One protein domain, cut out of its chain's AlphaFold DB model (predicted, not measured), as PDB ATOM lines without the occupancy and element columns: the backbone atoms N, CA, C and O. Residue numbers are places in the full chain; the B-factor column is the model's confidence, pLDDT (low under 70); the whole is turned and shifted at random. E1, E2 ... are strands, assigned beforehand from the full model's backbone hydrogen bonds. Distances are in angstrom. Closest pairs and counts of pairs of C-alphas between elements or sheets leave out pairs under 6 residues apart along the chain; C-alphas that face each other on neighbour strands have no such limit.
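Overview. This is residues 4 to 113 of the 114 residues of an uncharacterized protein of Chitinophaga pinensis (UniProt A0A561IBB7). With little regular structure, this is an elongated model: a loop whose residues 7 to 12 stick out leads into a twisted sheet, E1 to E4, and the small hairpin of E5 and E6 lies at the opposite end. The 110 printed residues, with no named helix, are all strand in class, though only 41 lie in E1 to E6. The antiparallel sheet, order E1 E2 E3 E4, is a meander, each strand beside the one before. It is loose, radius of gyration 18.3 A, spanning 59 by 31 by 22 A.

Arrangement. Hairpins join E1, residues 24 to 28, to E2, 34 to 40 (N 25 to O 38, 3.0 A), E2 to E3, 50 to 60 (N 54 to O 37, 2.8 A), and E3 to E4, 66 to 76 (N 55 to O 75, 2.8 A), these atoms within hydrogen-bond range. E4 bends by 88 degrees at residue 69. E5, 95 to 97, and E6, 103 to 106, form a hairpin (N 104 to O 96, 2.9 A). The closest C-alphas of E4 and E5, Thr 72 and Tyr 95, are 4.8 A apart.

Along the chain. E1 begins at C-alpha 24 (4.333, 45.714, -7.693); E6 ends at C-alpha 106 (16.884, 28.941, -23.127). E3 measures 29.1 A and E4 20.9 A.

Size, cuts and confidence. The printed part has no cut. The E4 to E5 link is long. Residues 109 to 113 are under pLDDT 70.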
ATOM      1  N   HIS A   4       3.234  50.781   3.050       84.56
ATOM      2  CA  HIS A   4       3.176  52.113   3.632       84.56
ATOM      3  C   HIS A   4       4.270  52.257   4.685       84.56
ATOM      4  O   HIS A   4       4.654  51.289   5.344       84.56
ATOM      5  N   GLY A   5       4.785  53.477   4.810       76.69
ATOM      6  CA  GLY A   5       5.822  53.788   5.784       76.69
ATOM      7  C   GLY A   5       5.280  53.712   7.208       76.69
ATOM      8  O   GLY A   5       4.212  54.245   7.501       76.69
ATOM      9  N   LEU A   6       6.040  53.080   8.099       74.94
ATOM     10  CA  LEU A   6       5.771  53.103   9.533       74.94
ATOM     11  C   LEU A   6       6.630  54.200  10.165       74.94
ATOM     12  O   LEU A   6       7.857  54.114  10.144       74.94
ATOM     13  N   SER A   7       6.002  55.235  10.719       75.31
ATOM     14  CA  SER A   7       6.678  56.205  11.583       75.31
ATOM     15  C   SER A   7       6.391  55.896  13.054       75.31
ATOM     16  O   SER A   7       5.338  55.359  13.402       75.31
ATOM     17  N   SER A   8       7.345  56.202  13.937       78.94
ATOM     18  CA  SER A   8       7.158  56.013  15.380       78.94
ATOM     19  C   SER A   8       5.971  56.848  15.865       78.94
ATOM     20  O   SER A   8       5.915  58.051  15.609       78.94
ATOM     21  N   GLY A   9       5.009  56.205  16.528       78.94
ATOM     22  CA  GLY A   9       3.765  56.846  16.965       78.94
ATOM     23  C   GLY A   9       2.698  57.002  15.875       78.94
ATOM     24  O   GLY A   9       1.694  57.668  16.121       78.94
ATOM     25  N   ALA A  10       2.871  56.402  14.691       77.88
ATOM     26  CA  ALA A  10       1.825  56.380  13.672       77.88
ATOM     27  C   ALA A  10       0.574  55.649  14.188       77.88
ATOM     28  O   ALA A  10       0.623  54.470  14.533       77.88
ATOM     29  N   THR A  11      -0.559  56.348  14.206       78.44
ATOM     30  CA  THR A  11      -1.872  55.797  14.584       78.44
ATOM     31  C   THR A  11      -2.826  55.678  13.398       78.44
ATOM     32  O   THR A  11      -3.979  55.286  13.565       78.44
ATOM     33  N   THR A  12      -2.371  56.022  12.191       72.38
ATOM     34  CA  THR A  12      -3.202  56.062  10.988       72.38
ATOM     35  C   THR A  12      -2.568  55.271   9.844       72.38
ATOM     36  O   THR A  12      -1.395  55.434   9.520       72.38
ATOM     37  N   TRP A  13      -3.374  54.408   9.223       82.25
ATOM     38  CA  TRP A  13      -3.031  53.626   8.036       82.25
ATOM     39  C   TRP A  13      -4.037  53.960   6.938       82.25
ATOM     40  O   TRP A  13      -5.204  53.580   7.020       82.25
ATOM     41  N   ASN A  14      -3.625  54.747   5.945       82.75
ATOM     42  CA  ASN A  14      -4.533  55.233   4.904       82.75
ATOM     43  C   ASN A  14      -3.849  55.332   3.534       82.75
ATOM     44  O   ASN A  14      -2.628  55.219   3.416       82.75
ATOM     45  N   THR A  15      -4.640  55.571   2.489       84.25
ATOM     46  CA  THR A  15      -4.170  55.631   1.096       84.25
ATOM     47  C   THR A  15      -3.176  56.760   0.815       84.25
ATOM     48  O   THR A  15      -2.426  56.663  -0.152       84.25
ATOM     49  N   LEU A  16      -3.110  57.795   1.660       82.44
ATOM     50  CA  LEU A  16      -2.154  58.901   1.523       82.44
ATOM     51  C   LEU A  16      -0.735  58.516   1.965       82.44
ATOM     52  O   LEU A  16       0.219  59.194   1.604       82.44
ATOM     53  N   SER A  17      -0.587  57.432   2.734       82.94
ATOM     54  CA  SER A  17       0.714  56.940   3.230       82.94
ATOM     55  C   SER A  17       1.358  55.870   2.339       82.94
ATOM     56  O   SER A  17       2.428  55.351   2.665       82.94
ATOM     57  N   ILE A  18       0.718  55.533   1.215       88.38
ATOM     58  CA  ILE A  18       1.199  54.519   0.276       88.38
ATOM     59  C   ILE A  18       2.534  54.957  -0.339       88.38
ATOM     60  O   ILE A  18       2.632  56.007  -0.972       88.38
ATOM     61  N   GLY A  19       3.552  54.111  -0.191       89.31
ATOM     62  CA  GLY A  19       4.861  54.280  -0.811       89.31
ATOM     63  C   GLY A  19       4.983  53.564  -2.158       89.31
ATOM     64  O   GLY A  19       4.244  52.627  -2.464       89.31
ATOM     65  N   ASN A  20       5.963  53.999  -2.957       92.19
ATOM     66  CA  ASN A  20       6.328  53.352  -4.225       92.19
ATOM     67  C   ASN A  20       7.473  52.340  -4.086       92.19
ATOM     68  O   ASN A  20       7.666  51.534  -4.989       92.19
ATOM     69  N   ALA A  21       8.239  52.377  -2.994       92.25
ATOM     70  CA  ALA A  21       9.261  51.366  -2.748       92.25
ATOM     71  C   ALA A  21       8.605  49.982  -2.642       92.25
ATOM     72  O   ALA A  21       7.546  49.848  -2.022       92.25
ATOM     73  N   TYR A  22       9.218  48.976  -3.274       92.56
ATOM     74  CA  TYR A  22       8.707  47.596  -3.318       92.56
ATOM     75  C   TYR A  22       7.292  47.464  -3.900       92.56
ATOM     76  O   TYR A  22       6.584  46.485  -3.662       92.56
ATOM     77  N   LYS A  23       6.836  48.478  -4.638       94.81
ATOM     78  CA  LYS A  23       5.560  48.438  -5.334       94.81
ATOM     79  C   LYS A  23       5.620  47.420  -6.471       94.81
ATOM     80  O   LYS A  23       6.561  47.393  -7.259       94.81
ATOM     81  N   GLU A  24       4.534  46.675  -6.613       95.94
ATOM     82  CA  GLU A  24       4.333  45.714  -7.693       95.94
ATOM     83  C   GLU A  24       2.953  45.899  -8.323       95.94
ATOM     84  O   GLU A  24       1.945  45.947  -7.605       95.94
ATOM     85  N   ASP A  25       2.905  45.952  -9.652       96.69
ATOM     86  CA  ASP A  25       1.676  45.922 -10.447       96.69
ATOM     87  C   ASP A  25       1.786  44.795 -11.485       96.69
ATOM     88  O   ASP A  25       2.751  44.744 -12.250       96.69
ATOM     89  N   ILE A  26       0.799  43.896 -11.510       97.94
ATOM     90  CA  ILE A  26       0.778  42.711 -12.378       97.94
ATOM     91  C   ILE A  26      -0.546  42.683 -13.136       97.94
ATOM     92  O   ILE A  26      -1.596  42.975 -12.562       97.94
ATOM     93  N   SER A  27      -0.507  42.318 -14.415       98.31
ATOM     94  CA  SER A  27      -1.703  42.037 -15.208       98.31
ATOM     95  C   SER A  27      -1.661  40.636 -15.802       98.31
ATOM     96  O   SER A  27      -0.587  40.089 -16.044       98.31
ATOM     97  N   TYR A  28      -2.844  40.080 -16.061       98.25
ATOM     98  CA  TYR A  28      -3.024  38.727 -16.572       98.25
ATOM     99  C   TYR A  28      -3.973  38.720 -17.769       98.25
ATOM    100  O   TYR A  28      -4.812  39.616 -17.901       98.25
ATOM    101  N   ASP A  29      -3.850  37.716 -18.634       96.81
ATOM    102  CA  ASP A  29      -4.890  37.395 -19.610       96.81
ATOM    103  C   ASP A  29      -6.012  36.544 -18.983       96.81
ATOM    104  O   ASP A  29      -5.962  36.177 -17.807       96.81
ATOM    105  N   GLY A  30      -7.043  36.228 -19.774       95.94
ATOM    106  CA  GLY A  30      -8.179  35.420 -19.316       95.94
ATOM    107  C   GLY A  30      -7.826  33.981 -18.918       95.94
ATOM    108  O   GLY A  30      -8.608  33.352 -18.211       95.94
ATOM    109  N   ASN A  31      -6.655  33.476 -19.325       96.38
ATOM    110  CA  ASN A  31      -6.149  32.154 -18.952       96.38
ATOM    111  C   ASN A  31      -5.227  32.205 -17.722       96.38
ATOM    112  O   ASN A  31      -4.740  31.164 -17.284       96.38
ATOM    113  N   GLY A  32      -4.983  33.394 -17.161       97.69
ATOM    114  CA  GLY A  32      -4.102  33.588 -16.013       97.69
ATOM    115  C   GLY A  32      -2.616  33.674 -16.366       97.69
ATOM    116  O   GLY A  32      -1.784  33.645 -15.461       97.69
ATOM    117  N   ASN A  33      -2.252  33.809 -17.644       98.25
ATOM    118  CA  ASN A  33      -0.870  34.094 -18.018       98.25
ATOM    119  C   ASN A  33      -0.526  35.534 -17.631       98.25
ATOM    120  O   ASN A  33      -1.303  36.448 -17.913       98.25
ATOM    121  N   ILE A  34       0.641  35.768 -17.025       98.38
ATOM    122  CA  ILE A  34       1.111  37.130 -16.719       98.38
ATOM    123  C   ILE A  34       1.348  37.857 -18.037       98.38
ATOM    124  O   ILE A  34       2.112  37.356 -18.846       98.38
ATOM    125  N   LEU A  35       0.761  39.034 -18.245       98.12
ATOM    126  CA  LEU A  35       1.022  39.885 -19.409       98.12
ATOM    127  C   LEU A  35       2.097  40.922 -19.101       98.12
ATOM    128  O   LEU A  35       3.060  41.078 -19.850       98.12
ATOM    129  N   ARG A  36       1.936  41.655 -17.998       98.06
ATOM    130  CA  ARG A  36       2.860  42.715 -17.590       98.06
ATOM    131  C   ARG A  36       3.182  42.578 -16.120       98.06
ATOM    132  O   ARG A  36       2.310  42.227 -15.329       98.06
ATOM    133  N   TYR A  37       4.413  42.919 -15.770       97.44
ATOM    134  CA  TYR A  37       4.840  42.998 -14.387       97.44
ATOM    135  C   TYR A  37       5.780  44.186 -14.203       97.44
ATOM    136  O   TYR A  37       6.900  44.198 -14.702       97.44
ATOM    137  N   THR A  38       5.309  45.203 -13.490       96.38
ATOM    138  CA  THR A  38       6.142  46.322 -13.057       96.38
ATOM    139  C   THR A  38       6.561  46.112 -11.611       96.38
ATOM    140  O   THR A  38       5.699  45.972 -10.740       96.38
ATOM    141  N   ARG A  39       7.872  46.140 -11.357       95.75
ATOM    142  CA  ARG A  39       8.458  46.027 -10.017       95.75
ATOM    143  C   ARG A  39       9.272  47.264  -9.683       95.75
ATOM    144  O   ARG A  39      10.006  47.799 -10.515       95.75
ATOM    145  N   TYR A  40       9.137  47.708  -8.445       95.12
ATOM    146  CA  TYR A  40       9.924  48.790  -7.884       95.12
ATOM    147  C   TYR A  40      10.878  48.217  -6.843       95.12
ATOM    148  O   TYR A  40      10.483  47.395  -6.019       95.12
ATOM    149  N   GLY A  41      12.127  48.668  -6.858       93.31
ATOM    150  CA  GLY A  41      13.087  48.383  -5.803       93.31
ATOM    151  C   GLY A  41      12.889  49.289  -4.586       93.31
ATOM    152  O   GLY A  41      11.859  49.949  -4.413       93.31
ATOM    153  N   SER A  42      13.906  49.333  -3.729       92.12
ATOM    154  CA  SER A  42      13.897  50.146  -2.508       92.12
ATOM    155  C   SER A  42      14.230  51.622  -2.752       92.12
ATOM    156  O   SER A  42      13.872  52.473  -1.942       92.12
ATOM    157  N   GLY A  43      14.952  51.928  -3.836       90.50
ATOM    158  CA  GLY A  43      15.583  53.234  -4.057       90.50
ATOM    159  C   GLY A  43      16.805  53.504  -3.162       90.50
ATOM    160  O   GLY A  43      17.391  54.584  -3.215       90.50
ATOM    161  N   ALA A  44      17.203  52.541  -2.324       90.50
ATOM    162  CA  ALA A  44      18.361  52.673  -1.445       90.50
ATOM    163  C   ALA A  44      19.676  52.663  -2.243       90.50
ATOM    164  O   ALA A  44      19.749  52.142  -3.355       90.50
ATOM    165  N   GLY A  45      20.733  53.247  -1.672       89.56
ATOM    166  CA  GLY A  45      22.060  53.257  -2.301       89.56
ATOM    167  C   GLY A  45      22.125  54.026  -3.627       89.56
ATOM    168  O   GLY A  45      22.984  53.737  -4.452       89.56
ATOM    169  N   GLY A  46      21.203  54.971  -3.856       88.94
ATOM    170  CA  GLY A  46      21.134  55.760  -5.091       88.94
ATOM    171  C   GLY A  46      20.535  55.016  -6.288       88.94
ATOM    172  O   GLY A  46      20.602  55.519  -7.407       88.94
ATOM    173  N   LYS A  47      19.952  53.829  -6.079       90.44
ATOM    174  CA  LYS A  47      19.286  53.064  -7.138       90.44
ATOM    175  C   LYS A  47      17.982  53.733  -7.574       90.44
ATOM    176  O   LYS A  47      17.269  54.335  -6.773       90.44
ATOM    177  N   GLN A  48      17.640  53.583  -8.853       92.88
ATOM    178  CA  GLN A  48      16.341  54.005  -9.371       92.88
ATOM    179  C   GLN A  48      15.213  53.206  -8.705       92.88
ATOM    180  O   GLN A  48      15.362  52.021  -8.425       92.88
ATOM    181  N   LEU A  49      14.056  53.834  -8.481       94.19
ATOM    182  CA  LEU A  49      12.894  53.135  -7.933       94.19
ATOM    183  C   LEU A  49      12.335  52.072  -8.886       94.19
ATOM    184  O   LEU A  49      12.067  50.967  -8.438       94.19
ATOM    185  N   GLN A  50      12.165  52.377 -10.174       93.94
ATOM    186  CA  GLN A  50      11.783  51.377 -11.175       93.94
ATOM    187  C   GLN A  50      12.924  50.385 -11.376       93.94
ATOM    188  O   GLN A  50      14.001  50.781 -11.827       93.94
ATOM    189  N   MET A  51      12.651  49.133 -11.012       94.62
ATOM    190  CA  MET A  51      13.553  47.998 -11.172       94.62
ATOM    191  C   MET A  51      13.253  47.305 -12.493       94.62
ATOM    192  O   MET A  51      14.102  47.319 -13.368       94.62
ATOM    193  N   ASP A  52      11.998  46.889 -12.698       94.81
ATOM    194  CA  ASP A  52      11.578  46.250 -13.943       94.81
ATOM    195  C   ASP A  52      10.265  46.807 -14.496       94.81
ATOM    196  O   ASP A  52       9.341  47.197 -13.767       94.81
ATOM    197  N   SER A  53      10.139  46.715 -15.816       96.06
ATOM    198  CA  SER A  53       8.905  46.890 -16.568       96.06
ATOM    199  C   SER A  53       8.781  45.734 -17.555       96.06
ATOM    200  O   SER A  53       8.929  45.907 -18.768       96.06
ATOM    201  N   LEU A  54       8.474  44.556 -17.012       97.25
ATOM    202  CA  LEU A  54       8.449  43.305 -17.750       97.25
ATOM    203  C   LEU A  54       7.184  43.170 -18.598       97.25
ATOM    204  O   LEU A  54       6.064  43.387 -18.124       97.25
ATOM    205  N   HIS A  55       7.360  42.738 -19.842       98.00
ATOM    206  CA  HIS A  55       6.299  42.309 -20.744       98.00
ATOM    207  C   HIS A  55       6.563  40.868 -21.182       98.00
ATOM    208  O   HIS A  55       7.602  40.557 -21.764       98.00
ATOM    209  N   TYR A  56       5.605  39.996 -20.884       97.94
ATOM    210  CA  TYR A  56       5.679  38.564 -21.136       97.94
ATOM    211  C   TYR A  56       4.983  38.257 -22.459       97.94
ATOM    212  O   TYR A  56       3.801  38.549 -22.644       97.94
ATOM    213  N   VAL A  57       5.733  37.676 -23.390       97.75
ATOM    214  CA  VAL A  57       5.266  37.369 -24.742       97.75
ATOM    215  C   VAL A  57       5.030  35.868 -24.849       97.75
ATOM    216  O   VAL A  57       5.928  35.075 -24.581       97.75
ATOM    217  N   TYR A  58       3.825  35.480 -25.257       97.69
ATOM    218  CA  TYR A  58       3.420  34.080 -25.428       97.69
ATOM    219  C   TYR A  58       3.230  33.742 -26.900       97.69
ATOM    220  O   TYR A  58       3.058  34.629 -27.743       97.69
ATOM    221  N   ALA A  59       3.229  32.445 -27.198       96.12
ATOM    222  CA  ALA A  59       2.970  31.946 -28.537       96.12
ATOM    223  C   ALA A  59       1.574  32.368 -29.036       96.12
ATOM    224  O   ALA A  59       0.556  32.146 -28.372       96.12
ATOM    225  N   ARG A  60       1.536  32.962 -30.233       95.06
ATOM    226  CA  ARG A  60       0.312  33.359 -30.935       95.06
ATOM    227  C   ARG A  60       0.262  32.729 -32.321       95.06
ATOM    228  O   ARG A  60       1.307  32.430 -32.897       95.06
ATOM    229  N   ASP A  61      -0.938  32.495 -32.828       95.00
ATOM    230  CA  ASP A  61      -1.146  32.059 -34.208       95.00
ATOM    231  C   ASP A  61      -1.028  33.231 -35.203       95.00
ATOM    232  O   ASP A  61      -0.790  34.382 -34.828       95.00
ATOM    233  N   GLY A  62      -1.194  32.940 -36.496       94.44
ATOM    234  CA  GLY A  62      -1.114  33.947 -37.561       94.44
ATOM    235  C   GLY A  62      -2.236  34.991 -37.532       94.44
ATOM    236  O   GLY A  62      -2.147  35.995 -38.233       94.44
ATOM    237  N   GLN A  63      -3.281  34.773 -36.733       96.00
ATOM    238  CA  GLN A  63      -4.383  35.707 -36.518       96.00
ATOM    239  C   GLN A  63      -4.196  36.519 -35.225       96.00
ATOM    240  O   GLN A  63      -4.995  37.408 -34.932       96.00
ATOM    241  N   GLY A  64      -3.127  36.255 -34.466       93.31
ATOM    242  CA  GLY A  64      -2.802  36.938 -33.221       93.31
ATOM    243  C   GLY A  64      -3.504  36.366 -31.990       93.31
ATOM    244  O   GLY A  64      -3.346  36.925 -30.899       93.31
ATOM    245  N   TYR A  65      -4.242  35.260 -32.106       94.38
ATOM    246  CA  TYR A  65      -4.831  34.596 -30.945       94.38
ATOM    247  C   TYR A  65      -3.773  33.795 -30.198       94.38
ATOM    248  O   TYR A  65      -2.788  33.335 -30.774       94.38
ATOM    249  N   LEU A  66      -3.958  33.655 -28.887       96.06
ATOM    250  CA  LEU A  66      -3.082  32.836 -28.059       96.06
ATOM    251  C   LEU A  66      -3.168  31.379 -28.535       96.06
ATOM    252  O   LEU A  66      -4.239  30.782 -28.484       96.06
ATOM    253  N   SER A  67      -2.046  30.813 -28.979       95.50
ATOM    254  CA  SER A  67      -2.000  29.428 -29.459       95.50
ATOM    255  C   SER A  67      -1.627  28.441 -28.351       95.50
ATOM    256  O   SER A  67      -2.006  27.274 -28.405       95.50
ATOM    257  N   SER A  68      -0.898  28.897 -27.327       95.62
ATOM    258  CA  SER A  68      -0.600  28.128 -26.113       95.62
ATOM    259  C   SER A  68      -0.136  29.042 -24.972       95.62
ATOM    260  O   SER A  68       0.335  30.149 -25.217       95.62
ATOM    261  N   ASN A  69      -0.169  28.546 -23.732       96.62
ATOM    262  CA  ASN A  69       0.375  29.238 -22.549       96.62
ATOM    263  C   ASN A  69       1.919  29.178 -22.466       96.62
ATOM    264  O   ASN A  69       2.504  29.366 -21.401       96.62
ATOM    265  N   LYS A  70       2.605  28.875 -23.576       96.88
ATOM    266  CA  LYS A  70       4.069  28.788 -23.631       96.88
ATOM    267  C   LYS A  70       4.658  30.193 -23.779       96.88
ATOM    268  O   LYS A  70       4.439  30.861 -24.791       96.88
ATOM    269  N   LEU A  71       5.401  30.632 -22.764       97.06
ATOM    270  CA  LEU A  71       6.150  31.891 -22.765       97.06
ATOM    271  C   LEU A  71       7.300  31.798 -23.769       97.06
ATOM    272  O   LEU A  71       8.095  30.877 -23.656       97.06
ATOM    273  N   THR A  72       7.430  32.732 -24.707       96.69
ATOM    274  CA  THR A  72       8.497  32.729 -25.725       96.69
ATOM    275  C   THR A  72       9.595  33.745 -25.433       96.69
ATOM    276  O   THR A  72      10.740  33.540 -25.839       96.69
ATOM    277  N   GLN A  73       9.272  34.831 -24.729       96.19
ATOM    278  CA  GLN A  73      10.190  35.940 -24.477       96.19
ATOM    279  C   GLN A  73       9.714  36.783 -23.288       96.19
ATOM    280  O   GLN A  73       8.513  36.996 -23.113       96.19
ATOM    281  N   VAL A  74      10.661  37.316 -22.513       96.38
ATOM    282  CA  VAL A  74      10.408  38.428 -21.587       96.38
ATOM    283  C   VAL A  74      11.168  39.657 -22.067       96.38
ATOM    284  O   VAL A  74      12.370  39.613 -22.318       96.38
ATOM    285  N   LEU A  75      10.446  40.760 -22.223       95.75
ATOM    286  CA  LEU A  75      11.000  42.071 -22.530       95.75
ATOM    287  C   LEU A  75      11.067  42.885 -21.247       95.75
ATOM    288  O   LEU A  75      10.105  42.868 -20.486       95.75
ATOM    289  N   ASP A  76      12.137  43.648 -21.064       95.00
ATOM    290  CA  ASP A  76      12.216  44.684 -20.040       95.00
ATOM    291  C   ASP A  76      12.453  46.039 -20.710       95.00
ATOM    292  O   ASP A  76      13.147  46.134 -21.723       95.00
ATOM    293  N   SER A  77      11.792  47.074 -20.202       93.88
ATOM    294  CA  SER A  77      11.768  48.422 -20.784       93.88
ATOM    295  C   SER A  77      12.261  49.500 -19.818       93.88
ATOM    296  O   SER A  77      12.065  50.687 -20.086       93.88
ATOM    297  N   VAL A  78      12.877  49.122 -18.694       92.69
ATOM    298  CA  VAL A  78      13.515  50.089 -17.795       92.69
ATOM    299  C   VAL A  78      14.814  50.596 -18.418       92.69
ATOM    300  O   VAL A  78      15.678  49.833 -18.842       92.69
ATOM    301  N   ALA A  79      14.952  51.920 -18.502       87.25
ATOM    302  CA  ALA A  79      16.138  52.543 -19.073       87.25
ATOM    303  C   ALA A  79      17.348  52.415 -18.133       87.25
ATOM    304  O   ALA A  79      17.237  52.655 -16.932       87.25
ATOM    305  N   GLY A  80      18.515  52.116 -18.709       83.62
ATOM    306  CA  GLY A  80      19.808  52.194 -18.022       83.62
ATOM    307  C   GLY A  80      20.186  50.993 -17.156       83.62
ATOM    308  O   GLY A  80      21.241  51.062 -16.536       83.62
ATOM    309  N   ASP A  81      19.365  49.937 -17.125       81.31
ATOM    310  CA  ASP A  81      19.610  48.704 -16.358       81.31
ATOM    311  C   ASP A  81      20.111  48.980 -14.918       81.31
ATOM    312  O   ASP A  81      21.247  48.664 -14.549       81.31
ATOM    313  N   PRO A  82      19.301  49.670 -14.087       84.75
ATOM    314  CA  PRO A  82      19.745  50.113 -12.768       84.75
ATOM    315  C   PRO A  82      20.059  48.950 -11.809       84.75
ATOM    316  O   PRO A  82      20.688  49.178 -10.768       84.75
ATOM    317  N   TYR A  83      19.659  47.724 -12.149       90.12
ATOM    318  CA  TYR A  83      19.771  46.516 -11.336       90.12
ATOM    319  C   TYR A  83      20.437  45.386 -12.134       90.12
ATOM    320  O   TYR A  83      19.837  44.372 -12.435       90.12
ATOM    321  N   THR A  84      21.738  45.518 -12.381       85.94
ATOM    322  CA  THR A  84      22.557  44.662 -13.269       85.94
ATOM    323  C   THR A  84      22.580  43.146 -13.001       85.94
ATOM    324  O   THR A  84      23.229  42.405 -13.735       85.94
ATOM    325  N   GLU A  85      21.964  42.678 -11.920       84.88
ATOM    326  CA  GLU A  85      21.953  41.276 -11.479       84.88
ATOM    327  C   GLU A  85      20.570  40.624 -11.659       84.88
ATOM    328  O   GLU A  85      20.372  39.480 -11.249       84.88
ATOM    329  N   ASP A  86      19.607  41.345 -12.240       85.44
ATOM    330  CA  ASP A  86      18.240  40.880 -12.448       85.44
ATOM    331  C   ASP A  86      17.948  40.468 -13.908       85.44
ATOM    332  O   ASP A  86      18.837  40.121 -14.696       85.44
ATOM    333  N   LEU A  87      16.657  40.378 -14.239       85.12
ATOM    334  CA  LEU A  87      16.191  39.947 -15.547       85.12
ATOM    335  C   LEU A  87      16.127  41.137 -16.503       85.12
ATOM    336  O   LEU A  87      15.145  41.870 -16.505       85.12
ATOM    337  N   SER A  88      17.077  41.228 -17.432       88.00
ATOM    338  CA  SER A  88      16.954  42.195 -18.525       88.00
ATOM    339  C   SER A  88      16.272  41.616 -19.774       88.00
ATOM    340  O   SER A  88      16.087  40.402 -19.927       88.00
ATOM    341  N   GLY A  89      15.881  42.501 -20.693       90.12
ATOM    342  CA  GLY A  89      15.148  42.141 -21.904       90.12
ATOM    343  C   GLY A  89      15.845  41.068 -22.746       90.12
ATOM    344  O   GLY A  89      17.061  41.079 -22.937       90.12
ATOM    345  N   GLN A  90      15.060  40.119 -23.249       92.56
ATOM    346  CA  GLN A  90      15.537  38.978 -24.027       92.56
ATOM    347  C   GLN A  90      15.225  39.154 -25.516       92.56
ATOM    348  O   GLN A  90      14.308  39.884 -25.891       92.56
ATOM    349  N   GLY A  91      15.961  38.447 -26.378       91.81
ATOM    350  CA  GLY A  91      15.634  38.336 -27.801       91.81
ATOM    351  C   GLY A  91      14.360  37.519 -28.056       91.81
ATOM    352  O   GLY A  91      13.866  36.812 -27.176       91.81
ATOM    353  N   VAL A  92      13.827  37.617 -29.275       92.62
ATOM    354  CA  VAL A  92      12.648  36.844 -29.699       92.62
ATOM    355  C   VAL A  92      12.956  35.346 -29.629       92.62
ATOM    356  O   VAL A  92      14.052  34.925 -29.999       92.62
ATOM    357  N   ASN A  93      11.977  34.544 -29.198       92.25
ATOM    358  CA  ASN A  93      12.095  33.088 -29.041       92.25
ATOM    359  C   ASN A  93      13.243  32.667 -28.106       92.25
ATOM    360  O   ASN A  93      13.984  31.727 -28.399       92.25
ATOM    361  N   ASN A  94      13.383  33.359 -26.971       95.00
ATOM    362  CA  ASN A  94      14.337  32.985 -25.933       95.00
ATOM    363  C   ASN A  94      14.037  31.600 -25.344       95.00
ATOM    364  O   ASN A  94      14.964  30.838 -25.083       95.00
ATOM    365  N   TYR A  95      12.755  31.274 -25.171       94.69
ATOM    366  CA  TYR A  95      12.301  29.981 -24.664       94.69
ATOM    367  C   TYR A  95      11.680  29.159 -25.793       94.69
ATOM    368  O   TYR A  95      10.718  29.591 -26.433       94.69
ATOM    369  N   ILE A  96      12.223  27.965 -26.029       93.38
ATOM    370  CA  ILE A  96      11.757  27.042 -27.069       93.38
ATOM    371  C   ILE A  96      11.353  25.729 -26.420       93.38
ATOM    372  O   ILE A  96      12.069  25.205 -25.565       93.38
ATOM    373  N   TYR A  97      10.223  25.189 -26.866       94.50
ATOM    374  CA  TYR A  97       9.627  23.985 -26.311       94.50
ATOM    375  C   TYR A  97       9.482  22.908 -27.376       94.50
ATOM    376  O   TYR A  97       9.304  23.219 -28.555       94.50
ATOM    377  N   ASP A  98       9.486  21.654 -26.945       93.81
ATOM    378  CA  ASP A  98       9.055  20.547 -27.789       93.81
ATOM    379  C   ASP A  98       7.519  20.533 -27.984       93.81
ATOM    380  O   ASP A  98       6.758  21.372 -27.466       93.81
ATOM    381  N   ASN A  99       7.055  19.546 -28.756       93.69
ATOM    382  CA  ASN A  99       5.643  19.384 -29.099       93.69
ATOM    383  C   ASN A  99       4.756  19.084 -27.883       93.69
ATOM    384  O   ASN A  99       3.587  19.467 -27.894       93.69
ATOM    385  N   ILE A 100       5.293  18.457 -26.831       94.25
ATOM    386  CA  ILE A 100       4.537  18.137 -25.609       94.25
ATOM    387  C   ILE A 100       4.670  19.214 -24.523       94.25
ATOM    388  O   ILE A 100       3.917  19.200 -23.557       94.25
ATOM    389  N   GLY A 101       5.540  20.209 -24.723       93.75
ATOM    390  CA  GLY A 101       5.664  21.393 -23.878       93.75
ATOM    391  C   GLY A 101       6.854  21.419 -22.928       93.75
ATOM    392  O   GLY A 101       6.891  22.308 -22.082       93.75
ATOM    393  N   ASN A 102       7.839  20.534 -23.079       94.00
ATOM    394  CA  ASN A 102       9.077  20.638 -22.307       94.00
ATOM    395  C   ASN A 102       9.956  21.755 -22.864       94.00
ATOM    396  O   ASN A 102      10.087  21.887 -24.081       94.00
ATOM    397  N   LEU A 103      10.580  22.543 -21.984       93.06
ATOM    398  CA  LEU A 103      11.583  23.529 -22.379       93.06
ATOM    399  C   LEU A 103      12.835  22.796 -22.877       93.06
ATOM    400  O   LEU A 103      13.478  22.086 -22.113       93.06
ATOM    401  N   ILE A 104      13.196  23.003 -24.139       92.25
ATOM    402  CA  ILE A 104      14.375  22.382 -24.766       92.25
ATOM    403  C   ILE A 104      15.505  23.385 -25.015       92.25
ATOM    404  O   ILE A 104      16.643  22.985 -25.267       92.25
ATOM    405  N   ARG A 105      15.208  24.691 -24.949       90.25
ATOM    406  CA  ARG A 105      16.217  25.744 -25.091       90.25
ATOM    407  C   ARG A 105      15.858  27.018 -24.329       90.25
ATOM    408  O   ARG A 105      14.756  27.536 -24.501       90.25
ATOM    409  N   ASN A 106      16.830  27.549 -23.585       90.44
ATOM    410  CA  ASN A 106      16.884  28.941 -23.127       90.44
ATOM    411  C   ASN A 106      18.094  29.618 -23.792       90.44
ATOM    412  O   ASN A 106      19.236  29.256 -23.510       90.44
ATOM    413  N   VAL A 107      17.846  30.558 -24.707       86.50
ATOM    414  CA  VAL A 107      18.895  31.180 -25.534       86.50
ATOM    415  C   VAL A 107      19.865  32.016 -24.700       86.50
ATOM    416  O   VAL A 107      21.063  31.986 -24.976       86.50
ATOM    417  N   ARG A 108      19.371  32.741 -23.694       81.94
ATOM    418  CA  ARG A 108      20.191  33.625 -22.861       81.94
ATOM    419  C   ARG A 108      21.000  32.867 -21.806       81.94
ATOM    420  O   ARG A 108      22.200  33.095 -21.698       81.94
ATOM    421  N   ASP A 109      20.375  31.930 -21.093       68.88
ATOM    422  CA  ASP A 109      21.005  31.271 -19.930       68.88
ATOM    423  C   ASP A 109      21.530  29.859 -20.234       68.88
ATOM    424  O   ASP A 109      21.808  29.077 -19.329       68.88
ATOM    425  N   SER A 110      21.693  29.530 -21.520       61.25
ATOM    426  CA  SER A 110      22.407  28.336 -21.994       61.25
ATOM    427  C   SER A 110      21.886  26.988 -21.465       61.25
ATOM    428  O   SER A 110      22.635  26.015 -21.405       61.25
ATOM    429  N   VAL A 111      20.588  26.878 -21.159       59.19
ATOM    430  CA  VAL A 111      19.943  25.560 -21.042       59.19
ATOM    431  C   VAL A 111      19.791  25.011 -22.456       59.19
ATOM    432  O   VAL A 111      18.965  25.501 -23.230       59.19
ATOM    433  N   ALA A 112      20.617  24.030 -22.807       51.19
ATOM    434  CA  ALA A 112      20.565  23.321 -24.077       51.19
ATOM    435  C   ALA A 112      20.553  21.813 -23.805       51.19
ATOM    436  O   ALA A 112      21.538  21.282 -23.300       51.19
ATOM    437  N   ASN A 113      19.461  21.154 -24.202       53.66
ATOM    438  CA  ASN A 113      19.206  19.714 -24.081       53.66
ATOM    439  C   ASN A 113      19.006  19.208 -22.637       53.66
ATOM    440  O   ASN A 113      19.943  19.155 -21.843       53.66
TER     441      ASN A 113